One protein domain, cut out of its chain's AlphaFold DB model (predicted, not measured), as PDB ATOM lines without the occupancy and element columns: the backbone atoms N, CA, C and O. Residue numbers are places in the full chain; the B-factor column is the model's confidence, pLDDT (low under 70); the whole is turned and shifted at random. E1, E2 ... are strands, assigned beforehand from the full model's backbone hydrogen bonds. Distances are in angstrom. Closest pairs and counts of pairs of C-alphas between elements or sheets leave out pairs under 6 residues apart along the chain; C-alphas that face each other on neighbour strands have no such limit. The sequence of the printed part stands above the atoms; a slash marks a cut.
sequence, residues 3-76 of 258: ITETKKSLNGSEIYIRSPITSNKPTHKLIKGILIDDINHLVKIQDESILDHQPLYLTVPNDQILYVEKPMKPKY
ATOM      1  N   ILE A   3      19.615 -25.693 -14.234       48.28
ATOM      2  CA  ILE A   3      20.355 -26.653 -15.053       48.28
ATOM      3  C   ILE A   3      21.025 -25.838 -16.147       48.28
ATOM      4  O   ILE A   3      20.347 -25.214 -16.961       48.28
ATOM      5  N   THR A   4      22.349 -25.813 -16.147       61.78
ATOM      6  CA  THR A   4      23.128 -25.164 -17.197       61.78
ATOM      7  C   THR A   4      23.734 -26.243 -18.077       61.78
ATOM      8  O   THR A   4      24.537 -27.060 -17.619       61.78
ATOM      9  N   GLU A   5      23.338 -26.257 -19.344       57.09
ATOM     10  CA  GLU A   5      24.017 -27.048 -20.361       57.09
ATOM     11  C   GLU A   5      25.260 -26.285 -20.817       57.09
ATOM     12  O   GLU A   5      25.178 -25.173 -21.333       57.09
ATOM     13  N   THR A   6      26.429 -26.886 -20.615       64.19
ATOM     14  CA  THR A   6      27.676 -26.383 -21.191       64.19
ATOM     15  C   THR A   6      27.977 -27.199 -22.443       64.19
ATOM     16  O   THR A   6      28.439 -28.343 -22.384       64.19
ATOM     17  N   LYS A   7      27.673 -26.614 -23.602       68.44
ATOM     18  CA  LYS A   7      28.027 -27.148 -24.917       68.44
ATOM     19  C   LYS A   7      28.861 -26.099 -25.643       68.44
ATOM     20  O   LYS A   7      28.458 -24.945 -25.747       68.44
ATOM     21  N   LYS A   8      30.037 -26.493 -26.139       71.31
ATOM     22  CA  LYS A   8      30.791 -25.666 -27.089       71.31
ATOM     23  C   LYS A   8      29.959 -25.631 -28.371       71.31
ATOM     24  O   LYS A   8      29.818 -26.667 -29.018       71.31
ATOM     25  N   SER A   9      29.352 -24.484 -28.671       77.00
ATOM     26  CA  SER A   9      28.628 -24.303 -29.928       77.00
ATOM     27  C   SER A   9      29.595 -24.511 -31.090       77.00
ATOM     28  O   SER A   9      30.747 -24.076 -31.032       77.00
ATOM     29  N   LEU A  10      29.123 -25.203 -32.123       81.81
ATOM     30  CA  LEU A  10      29.857 -25.384 -33.373       81.81
ATOM     31  C   LEU A  10      29.434 -24.356 -34.432       81.81
ATOM     32  O   LEU A  10      29.855 -24.459 -35.584       81.81
ATOM     33  N   ASN A  11      28.640 -23.352 -34.060       85.88
ATOM     34  CA  ASN A  11      28.231 -22.291 -34.972       85.88
ATOM     35  C   ASN A  11      29.467 -21.517 -35.457       85.88
ATOM     36  O   ASN A  11      30.351 -21.170 -34.678       85.88
ATOM     37  N   GLY A  12      29.539 -21.278 -36.763       84.81
ATOM     38  CA  GLY A  12      30.694 -20.709 -37.454       84.81
ATOM     39  C   GLY A  12      31.796 -21.715 -37.805       84.81
ATOM     40  O   GLY A  12      32.765 -21.326 -38.451       84.81
ATOM     41  N   SER A  13      31.670 -22.990 -37.423       88.94
ATOM     42  CA  SER A  13      32.701 -23.998 -37.707       88.94
ATOM     43  C   SER A  13      32.641 -24.484 -39.151       88.94
ATOM     44  O   SER A  13      31.560 -24.667 -39.717       88.94
ATOM     45  N   GLU A  14      33.811 -24.765 -39.723       90.38
ATOM     46  CA  GLU A  14      33.904 -25.452 -41.007       90.38
ATOM     47  C   GLU A  14      33.473 -26.917 -40.874       90.38
ATOM     48  O   GLU A  14      33.880 -27.634 -39.954       90.38
ATOM     49  N   ILE A  15      32.655 -27.363 -41.821       90.50
ATOM     50  CA  ILE A  15      32.155 -28.732 -41.925       90.50
ATOM     51  C   ILE A  15      32.196 -29.198 -43.381       90.50
ATOM     52  O   ILE A  15      32.253 -28.393 -44.314       90.50
ATOM     53  N   TYR A  16      32.128 -30.510 -43.578       90.12
ATOM     54  CA  TYR A  16      31.963 -31.119 -44.892       90.12
ATOM     55  C   TYR A  16      30.617 -31.835 -44.974       90.12
ATOM     56  O   TYR A  16      30.229 -32.538 -44.048       90.12
ATOM     57  N   ILE A  17      29.911 -31.683 -46.090       87.56
ATOM     58  CA  ILE A  17      28.612 -32.317 -46.337       87.56
ATOM     59  C   ILE A  17      28.738 -33.305 -47.496       87.56
ATOM     60  O   ILE A  17      29.395 -33.015 -48.497       87.56
ATOM     61  N   ARG A  18      28.089 -34.467 -47.396       83.81
ATOM     62  CA  ARG A  18      28.008 -35.439 -48.500       83.81
ATOM     63  C   ARG A  18      27.049 -34.957 -49.600       83.81
ATOM     64  O   ARG A  18      25.933 -34.546 -49.312       83.81
ATOM     65  N   SER A  19      27.463 -35.046 -50.866       72.12
ATOM     66  CA  SER A  19      26.653 -34.673 -52.041       72.12
ATOM     67  C   SER A  19      26.488 -35.849 -53.007       72.12
ATOM     68  O   SER A  19      27.514 -36.467 -53.305       72.12
ATOM     69  N   PRO A  20      25.286 -36.159 -53.549       62.44
ATOM     70  CA  PRO A  20      24.051 -35.378 -53.463       62.44
ATOM     71  C   PRO A  20      23.338 -35.534 -52.122       62.44
ATOM     72  O   PRO A  20      23.169 -36.646 -51.631       62.44
ATOM     73  N   ILE A  21      22.820 -34.419 -51.607       59.16
ATOM     74  CA  ILE A  21      22.046 -34.346 -50.353       59.16
ATOM     75  C   ILE A  21      20.748 -35.184 -50.451       59.16
ATOM     76  O   ILE A  21      20.221 -35.665 -49.451       59.16
ATOM     77  N   THR A  22      20.265 -35.427 -51.675       51.91
ATOM     78  CA  THR A  22      19.037 -36.176 -52.000       51.91
ATOM     79  C   THR A  22      19.261 -37.651 -52.358       51.91
ATOM     80  O   THR A  22      18.299 -38.369 -52.631       51.91
ATOM     81  N   SER A  23      20.507 -38.131 -52.392       53.62
ATOM     82  CA  SER A  23      20.833 -39.485 -52.847       53.62
ATOM     83  C   SER A  23      21.116 -40.412 -51.667       53.62
ATOM     84  O   SER A  23      22.135 -40.285 -51.000       53.62
ATOM     85  N   ASN A  24      20.287 -41.447 -51.497       55.75
ATOM     86  CA  ASN A  24      20.543 -42.570 -50.578       55.75
ATOM     87  C   ASN A  24      21.761 -43.439 -50.972       55.75
ATOM     88  O   ASN A  24      22.010 -44.472 -50.352       55.75
ATOM     89  N   LYS A  25      22.514 -43.070 -52.016       57.84
ATOM     90  CA  LYS A  25      23.757 -43.744 -52.408       57.84
ATOM     91  C   LYS A  25      24.960 -42.978 -51.849       57.84
ATOM     92  O   LYS A  25      25.022 -41.766 -52.054       57.84
ATOM     93  N   PRO A  26      25.928 -43.657 -51.202       55.75
ATOM     94  CA  PRO A  26      27.128 -43.021 -50.681       55.75
ATOM     95  C   PRO A  26      27.993 -42.546 -51.846       55.75
ATOM     96  O   PRO A  26      28.692 -43.316 -52.498       55.75
ATOM     97  N   THR A  27      27.930 -41.260 -52.126       59.31
ATOM     98  CA  THR A  27      28.808 -40.579 -53.070       59.31
ATOM     99  C   THR A  27      29.991 -39.975 -52.316       59.31
ATOM    100  O   THR A  27      29.859 -39.480 -51.198       59.31
ATOM    101  N   HIS A  28      31.177 -40.034 -52.923       63.19
ATOM    102  CA  HIS A  28      32.431 -39.581 -52.306       63.19
ATOM    103  C   HIS A  28      32.652 -38.062 -52.382       63.19
ATOM    104  O   HIS A  28      33.677 -37.570 -51.912       63.19
ATOM    105  N   LYS A  29      31.724 -37.305 -52.980       77.00
ATOM    106  CA  LYS A  29      31.888 -35.860 -53.146       77.00
ATOM    107  C   LYS A  29      31.497 -35.146 -51.854       77.00
ATOM    108  O   LYS A  29      30.348 -35.220 -51.420       77.00
ATOM    109  N   LEU A  30      32.470 -34.461 -51.262       84.00
ATOM    110  CA  LEU A  30      32.292 -33.625 -50.082       84.00
ATOM    111  C   LEU A  30      32.225 -32.160 -50.502       84.00
ATOM    112  O   LEU A  30      33.052 -31.704 -51.290       84.00
ATOM    113  N   ILE A  31      31.246 -31.437 -49.972       87.31
ATOM    114  CA  ILE A  31      31.097 -29.996 -50.156       87.31
ATOM    115  C   ILE A  31      31.497 -29.316 -48.852       87.31
ATOM    116  O   ILE A  31      31.017 -29.698 -47.785       87.31
ATOM    117  N   LYS A  32      32.380 -28.319 -48.937       88.69
ATOM    118  CA  LYS A  32      32.779 -27.512 -47.785       88.69
ATOM    119  C   LYS A  32      31.670 -26.510 -47.451       88.69
ATOM    120  O   LYS A  32      31.132 -25.854 -48.339       88.69
ATOM    121  N   GLY A  33      31.336 -26.386 -46.173       90.06
ATOM    122  CA  GLY A  33      30.333 -25.447 -45.683       90.06
ATOM    123  C   GLY A  33      30.663 -24.929 -44.288       90.06
ATOM    124  O   GLY A  33      31.605 -25.384 -43.640       90.06
ATOM    125  N   ILE A  34      29.869 -23.967 -43.833       90.69
ATOM    126  CA  ILE A  34      29.950 -23.373 -42.500       90.69
ATOM    127  C   ILE A  34      28.658 -23.705 -41.764       90.69
ATOM    128  O   ILE A  34      27.569 -23.373 -42.238       90.69
ATOM    129  N   LEU A  35      28.765 -24.345 -40.603       89.69
ATOM    130  CA  LEU A  35      27.610 -24.622 -39.758       89.69
ATOM    131  C   LEU A  35      27.118 -23.315 -39.130       89.69
ATOM    132  O   LEU A  35      27.860 -22.654 -38.415       89.69
ATOM    133  N   ILE A  36      25.882 -22.924 -39.410       92.12
ATOM    134  CA  ILE A  36      25.272 -21.693 -38.893       92.12
ATOM    135  C   ILE A  36      24.508 -21.969 -37.602       92.12
ATOM    136  O   ILE A  36      24.585 -21.174 -36.668       92.12
ATOM    137  N   ASP A  37      23.801 -23.096 -37.554       86.06
ATOM    138  CA  ASP A  37      23.011 -23.527 -36.403       86.06
ATOM    139  C   ASP A  37      23.210 -25.029 -36.192       86.06
ATOM    140  O   ASP A  37      22.788 -25.849 -37.011       86.06
ATOM    141  N   ASP A  38      23.881 -25.385 -35.102       84.62
ATOM    142  CA  ASP A  38      24.180 -26.761 -34.727       84.62
ATOM    143  C   ASP A  38      22.979 -27.533 -34.156       84.62
ATOM    144  O   ASP A  38      23.034 -28.759 -34.094       84.62
ATOM    145  N   ILE A  39      21.901 -26.851 -33.756       82.56
ATOM    146  CA  ILE A  39      20.657 -27.471 -33.278       82.56
ATOM    147  C   ILE A  39      19.785 -27.848 -34.473       82.56
ATOM    148  O   ILE A  39      19.302 -28.975 -34.569       82.56
ATOM    149  N   ASN A  40      19.606 -26.904 -35.398       85.94
ATOM    150  CA  ASN A  40      18.772 -27.093 -36.586       85.94
ATOM    151  C   ASN A  40      19.550 -27.646 -37.789       85.94
ATOM    152  O   ASN A  40      18.975 -27.799 -38.865       85.94
ATOM    153  N   HIS A  41      20.844 -27.937 -37.616       88.06
ATOM    154  CA  HIS A  41      21.767 -28.381 -38.664       88.06
ATOM    155  C   HIS A  41      21.722 -27.494 -39.921       88.06
ATOM    156  O   HIS A  41      21.737 -27.985 -41.053       88.06
ATOM    157  N   LEU A  42      21.628 -26.177 -39.717       90.19
ATOM    158  CA  LEU A  42      21.619 -25.195 -40.794       90.19
ATOM    159  C   LEU A  42      23.051 -24.949 -41.256       90.19
ATOM    160  O   LEU A  42      23.902 -24.552 -40.459       90.19
ATOM    161  N   VAL A  43      23.309 -25.133 -42.543       90.06
ATOM    162  CA  VAL A  43      24.632 -24.976 -43.143       90.06
ATOM    163  C   VAL A  43      24.589 -23.922 -44.235       90.06
ATOM    164  O   VAL A  43      23.697 -23.929 -45.081       90.06
ATOM    165  N   LYS A  44      25.585 -23.038 -44.225       90.38
ATOM    166  CA  LYS A  44      25.879 -22.099 -45.302       90.38
ATOM    167  C   LYS A  44      26.951 -22.700 -46.202       90.38
ATOM    168  O   LYS A  44      28.065 -22.962 -45.751       90.38
ATOM    169  N   ILE A  45      26.630 -22.885 -47.472       87.00
ATOM    170  CA  ILE A  45      27.573 -23.312 -48.503       87.00
ATOM    171  C   ILE A  45      27.916 -22.098 -49.357       87.00
ATOM    172  O   ILE A  45      27.034 -21.354 -49.785       87.00
ATOM    173  N   GLN A  46      29.207 -21.905 -49.599       75.62
ATOM    174  CA  GLN A  46      29.714 -20.902 -50.520       75.62
ATOM    175  C   GLN A  46      30.713 -21.612 -51.430       75.62
ATOM    176  O   GLN A  46      31.830 -21.912 -51.021       75.62
ATOM    177  N   ASP A  47      30.249 -21.974 -52.621       68.25
ATOM    178  CA  ASP A  47      31.010 -22.710 -53.629       68.25
ATOM    179  C   ASP A  47      30.977 -21.884 -54.922       68.25
ATOM    180  O   ASP A  47      29.928 -21.364 -55.305       68.25
ATOM    181  N   GLU A  48      32.132 -21.734 -55.571       63.41
ATOM    182  CA  GLU A  48      32.292 -20.974 -56.818       63.41
ATOM    183  C   GLU A  48      31.481 -21.566 -57.980       63.41
ATOM    184  O   GLU A  48      31.212 -20.877 -58.960       63.41
ATOM    185  N   SER A  49      31.063 -22.830 -57.862       61.78
ATOM    186  CA  SER A  49      30.231 -23.528 -58.844       61.78
ATOM    187  C   SER A  49      28.721 -23.288 -58.697       61.78
ATOM    188  O   SER A  49      27.949 -23.762 -59.533       61.78
ATOM    189  N   ILE A  50      28.277 -22.570 -57.659       63.31
ATOM    190  CA  ILE A  50      26.866 -22.206 -57.468       63.31
ATOM    191  C   ILE A  50      26.566 -20.950 -58.293       63.31
ATOM    192  O   ILE A  50      27.282 -19.951 -58.193       63.31
ATOM    193  N   LEU A  51      25.505 -21.006 -59.110       54.72
ATOM    194  CA  LEU A  51      25.054 -19.872 -59.922       54.72
ATOM    195  C   LEU A  51      24.921 -18.598 -59.066       54.72
ATOM    196  O   LEU A  51      24.408 -18.636 -57.949       54.72
ATOM    197  N   ASP A  52      25.390 -17.480 -59.615       63.25
ATOM    198  CA  ASP A  52      25.318 -16.125 -59.051       63.25
ATOM    199  C   ASP A  52      26.161 -15.846 -57.792       63.25
ATOM    200  O   ASP A  52      26.008 -14.789 -57.179       63.25
ATOM    201  N   HIS A  53      27.078 -16.745 -57.405       65.88
ATOM    202  CA  HIS A  53      27.969 -16.581 -56.238       65.88
ATOM    203  C   HIS A  53      27.238 -16.311 -54.907       65.88
ATOM    204  O   HIS A  53      27.847 -15.860 -53.930       65.88
ATOM    205  N   GLN A  54      25.933 -16.579 -54.845       75.94
ATOM    206  CA  GLN A  54      25.145 -16.357 -53.642       75.94
ATOM    207  C   GLN A  54      25.300 -17.526 -52.661       75.94
ATOM    208  O   GLN A  54      25.377 -18.686 -53.073       75.94
ATOM    209  N   PRO A  55      25.343 -17.251 -51.345       80.88
ATOM    210  CA  PRO A  55      25.423 -18.302 -50.343       80.88
ATOM    211  C   PRO A  55      24.123 -19.109 -50.290       80.88
ATOM    212  O   PRO A  55      23.034 -18.550 -50.156       80.88
ATOM    213  N   LEU A  56      24.249 -20.433 -50.323       85.44
ATOM    214  CA  LEU A  56      23.124 -21.355 -50.207       85.44
ATOM    215  C   LEU A  56      22.978 -21.814 -48.752       85.44
ATOM    216  O   LEU A  56      23.946 -22.273 -48.145       85.44
ATOM    217  N   TYR A  57      21.770 -21.711 -48.203       88.19
ATOM    218  CA  TYR A  57      21.451 -22.138 -46.840       88.19
ATOM    219  C   TYR A  57      20.583 -23.390 -46.875       88.19
ATOM    220  O   TYR A  57      19.532 -23.398 -47.513       88.19
ATOM    221  N   LEU A  58      21.020 -24.449 -46.198       87.81
ATOM    222  CA  LEU A  58      20.374 -25.761 -46.243       87.81
ATOM    223  C   LEU A  58      20.327 -26.377 -44.850       87.81
ATOM    224  O   LEU A  58      21.307 -26.310 -44.113       87.81
ATOM    225  N   THR A  59      19.229 -27.051 -44.524       89.12
ATOM    226  CA  THR A  59      19.187 -27.973 -43.385       89.12
ATOM    227  C   THR A  59      19.673 -29.341 -43.840       89.12
ATOM    228  O   THR A  59      19.117 -29.917 -44.776       89.12
ATOM    229  N   VAL A  60      20.710 -29.865 -43.189       86.69
ATOM    230  CA  VAL A  60      21.354 -31.128 -43.573       86.69
ATOM    231  C   VAL A  60      21.149 -32.180 -42.476       86.69
ATOM    232  O   VAL A  60      21.334 -31.873 -41.300       86.69
ATOM    233  N   PRO A  61      20.785 -33.431 -42.813       86.31
ATOM    234  CA  PRO A  61      20.740 -34.517 -41.838       86.31
ATOM    235  C   PRO A  61      22.091 -34.713 -41.129       86.31
ATOM    236  O   PRO A  61      23.143 -34.676 -41.765       86.31
ATOM    237  N   ASN A  62      22.081 -34.951 -39.814       83.75
ATOM    238  CA  ASN A  62      23.310 -35.040 -39.010       83.75
ATOM    239  C   ASN A  62      24.282 -36.141 -39.487       83.75
ATOM    240  O   ASN A  62      25.493 -36.006 -39.359       83.75
ATOM    241  N   ASP A  63      23.771 -37.227 -40.066       85.31
ATOM    242  CA  ASP A  63      24.564 -38.326 -40.630       85.31
ATOM    243  C   ASP A  63      25.278 -37.962 -41.947       85.31
ATOM    244  O   ASP A  63      26.213 -38.652 -42.362       85.31
ATOM    245  N   GLN A  64      24.882 -36.859 -42.584       86.12
ATOM    246  CA  GLN A  64      25.526 -36.322 -43.781       86.12
ATOM    247  C   GLN A  64      26.567 -35.234 -43.475       86.12
ATOM    248  O   GLN A  64      27.296 -34.839 -44.390       86.12
ATOM    249  N   ILE A  65      26.673 -34.784 -42.218       87.00
ATOM    250  CA  ILE A  65      27.631 -33.767 -41.768       87.00
ATOM    251  C   ILE A  65      28.888 -34.443 -41.215       87.00
ATOM    252  O   ILE A  65      28.847 -35.264 -40.299       87.00
ATOM    253  N   LEU A  66      30.037 -34.055 -41.750       87.25
ATOM    254  CA  LEU A  66      31.354 -34.429 -41.261       87.25
ATOM    255  C   LEU A  66      31.987 -33.208 -40.599       87.25
ATOM    256  O   LEU A  66      32.352 -32.233 -41.258       87.25
ATOM    257  N   TYR A  67      32.115 -33.275 -39.278       87.00
ATOM    258  CA  TYR A  67      32.733 -32.219 -38.489       87.00
ATOM    259  C   TYR A  67      34.259 -32.331 -38.538       87.00
ATOM    260  O   TYR A  67      34.808 -33.418 -38.351       87.00
ATOM    261  N   VAL A  68      34.938 -31.201 -38.755       84.94
ATOM    262  CA  VAL A  68      36.410 -31.123 -38.721       84.94
ATOM    263  C   VAL A  68      36.929 -31.338 -37.296       84.94
ATOM    264  O   VAL A  68      37.912 -32.045 -37.088       84.94
ATOM    265  N   GLU A  69      36.224 -30.789 -36.304       79.88
ATOM    266  CA  GLU A  69      36.440 -31.061 -34.883       79.88
ATOM    267  C   GLU A  69      35.284 -31.916 -34.350       79.88
ATOM    268  O   GLU A  69      34.114 -31.638 -34.605       79.88
ATOM    269  N   LYS A  70      35.590 -32.969 -33.590       72.56
ATOM    270  CA  LYS A  70      34.557 -33.841 -33.020       72.56
ATOM    271  C   LYS A  70      33.630 -33.035 -32.090       72.56
ATOM    272  O   LYS A  70      34.140 -32.417 -31.154       72.56
ATOM    273  N   PRO A  71      32.293 -33.107 -32.249       68.06
ATOM    274  CA  PRO A  71      31.372 -32.412 -31.357       68.06
ATOM    275  C   PRO A  71      31.581 -32.850 -29.908       68.06
ATOM    276  O   PRO A  71      31.567 -34.049 -29.597       68.06
ATOM    277  N   MET A  72      31.775 -31.885 -29.007       72.31
ATOM    278  CA  MET A  72      31.856 -32.178 -27.580       72.31
ATOM    279  C   MET A  72      30.490 -32.671 -27.100       72.31
ATOM    280  O   MET A  72      29.459 -32.070 -27.400       72.31
ATOM    281  N   LYS A  73      30.471 -33.772 -26.341       63.47
ATOM    282  CA  LYS A  73      29.236 -34.223 -25.691       63.47
ATOM    283  C   LYS A  73      28.795 -33.156 -24.680       63.47
ATOM    284  O   LYS A  73      29.660 -32.683 -23.934       63.47
ATOM    285  N   PRO A  74      27.501 -32.796 -24.633       60.72
ATOM    286  CA  PRO A  74      27.018 -31.799 -23.690       60.72
ATOM    287  C   PRO A  74      27.299 -32.258 -22.257       60.72
ATOM    288  O   PRO A  74      27.108 -33.430 -21.915       60.72
ATOM    289  N   LYS A  75      27.798 -31.335 -21.430       62.94
ATOM    290  CA  LYS A  75      27.954 -31.536 -19.988       62.94
ATOM    291  C   LYS A  75      26.888 -30.715 -19.277       62.94
ATOM    292  O   LYS A  75      26.826 -29.497 -19.445       62.94
ATOM    293  N   TYR A  76      26.072 -31.386 -18.477       58.50
ATOM    294  CA  TYR A  76      25.064 -30.744 -17.645       58.50
ATOM    295  C   TYR A  76      25.649 -30.488 -16.261       58.50
ATOM    296  O   TYR A  76      26.188 -31.405 -15.638       58.50
TER     297      TYR A  76
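This is residues 3 to 76 of the 258 residues of the protein "Hypothetical protein" of Adineta steineri (UniProt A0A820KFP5). One strongly twisted, curled sheet of five strands makes the body, and the two ends of the printed part, side by side where E1 meets residues 75 to 76, reach out from it as a tail. Residues 48 to 53, between E4 and E5, stick out at the far end from that tail. The printed part has 74 residues with no named helix and six strands, E1 to E6 along the chain; the class is all strand, though only 30 residues are in named elements, under half. The sheet's order is E5, E4, E3, E2, E6, antiparallel throughout. The whole is elongated, 45 by 28 by 18 A, and only just compact, close to loose, with a radius of gyration of the C-alphas of 13.5 A.

Start at E1, residues 3 to 6, which pairs with no named strand; its residues 5 to 6 pair antiparallel with residues 75 to 76. Next, E2, residues 14 to 19, and E3, residues 29 to 37, form a hairpin at 131 degrees, with N 17 and O 31 within hydrogen-bond range at 2.8 A. E3 and E4, residues 42 to 45, form a hairpin at 129 degrees; look at N 34 and O 44, 2.8 A. E4 and E5, residues 56 to 59, form another at 151 degrees, with N 43 and O 58 at 2.8 A. E2 to E5 are a meander, each strand the antiparallel neighbour of the one before. E6, residues 65 to 67, is antiparallel to E2 at 150 degrees, with N 16 and O 66 at 2.9 A. E5 and E6 are the edge strands and are apart.

Find C-alpha 3 at (20.355, -26.653, -15.053), where E1 begins. E2 covers 16.1 A, and E3, the longest, 22.6 A, bending by 58 degrees at residue 34. E6 ends at C-alpha 67, (32.733, -32.219, -38.489).

The farthest C-alphas, of Ile 3 and Leu 51, are 45.6 A apart. The printed part has no cut and no long link. Confidence is under 70 at residues 3 to 7, 20 to 28, 47 to 53, 71 and 73 to 76.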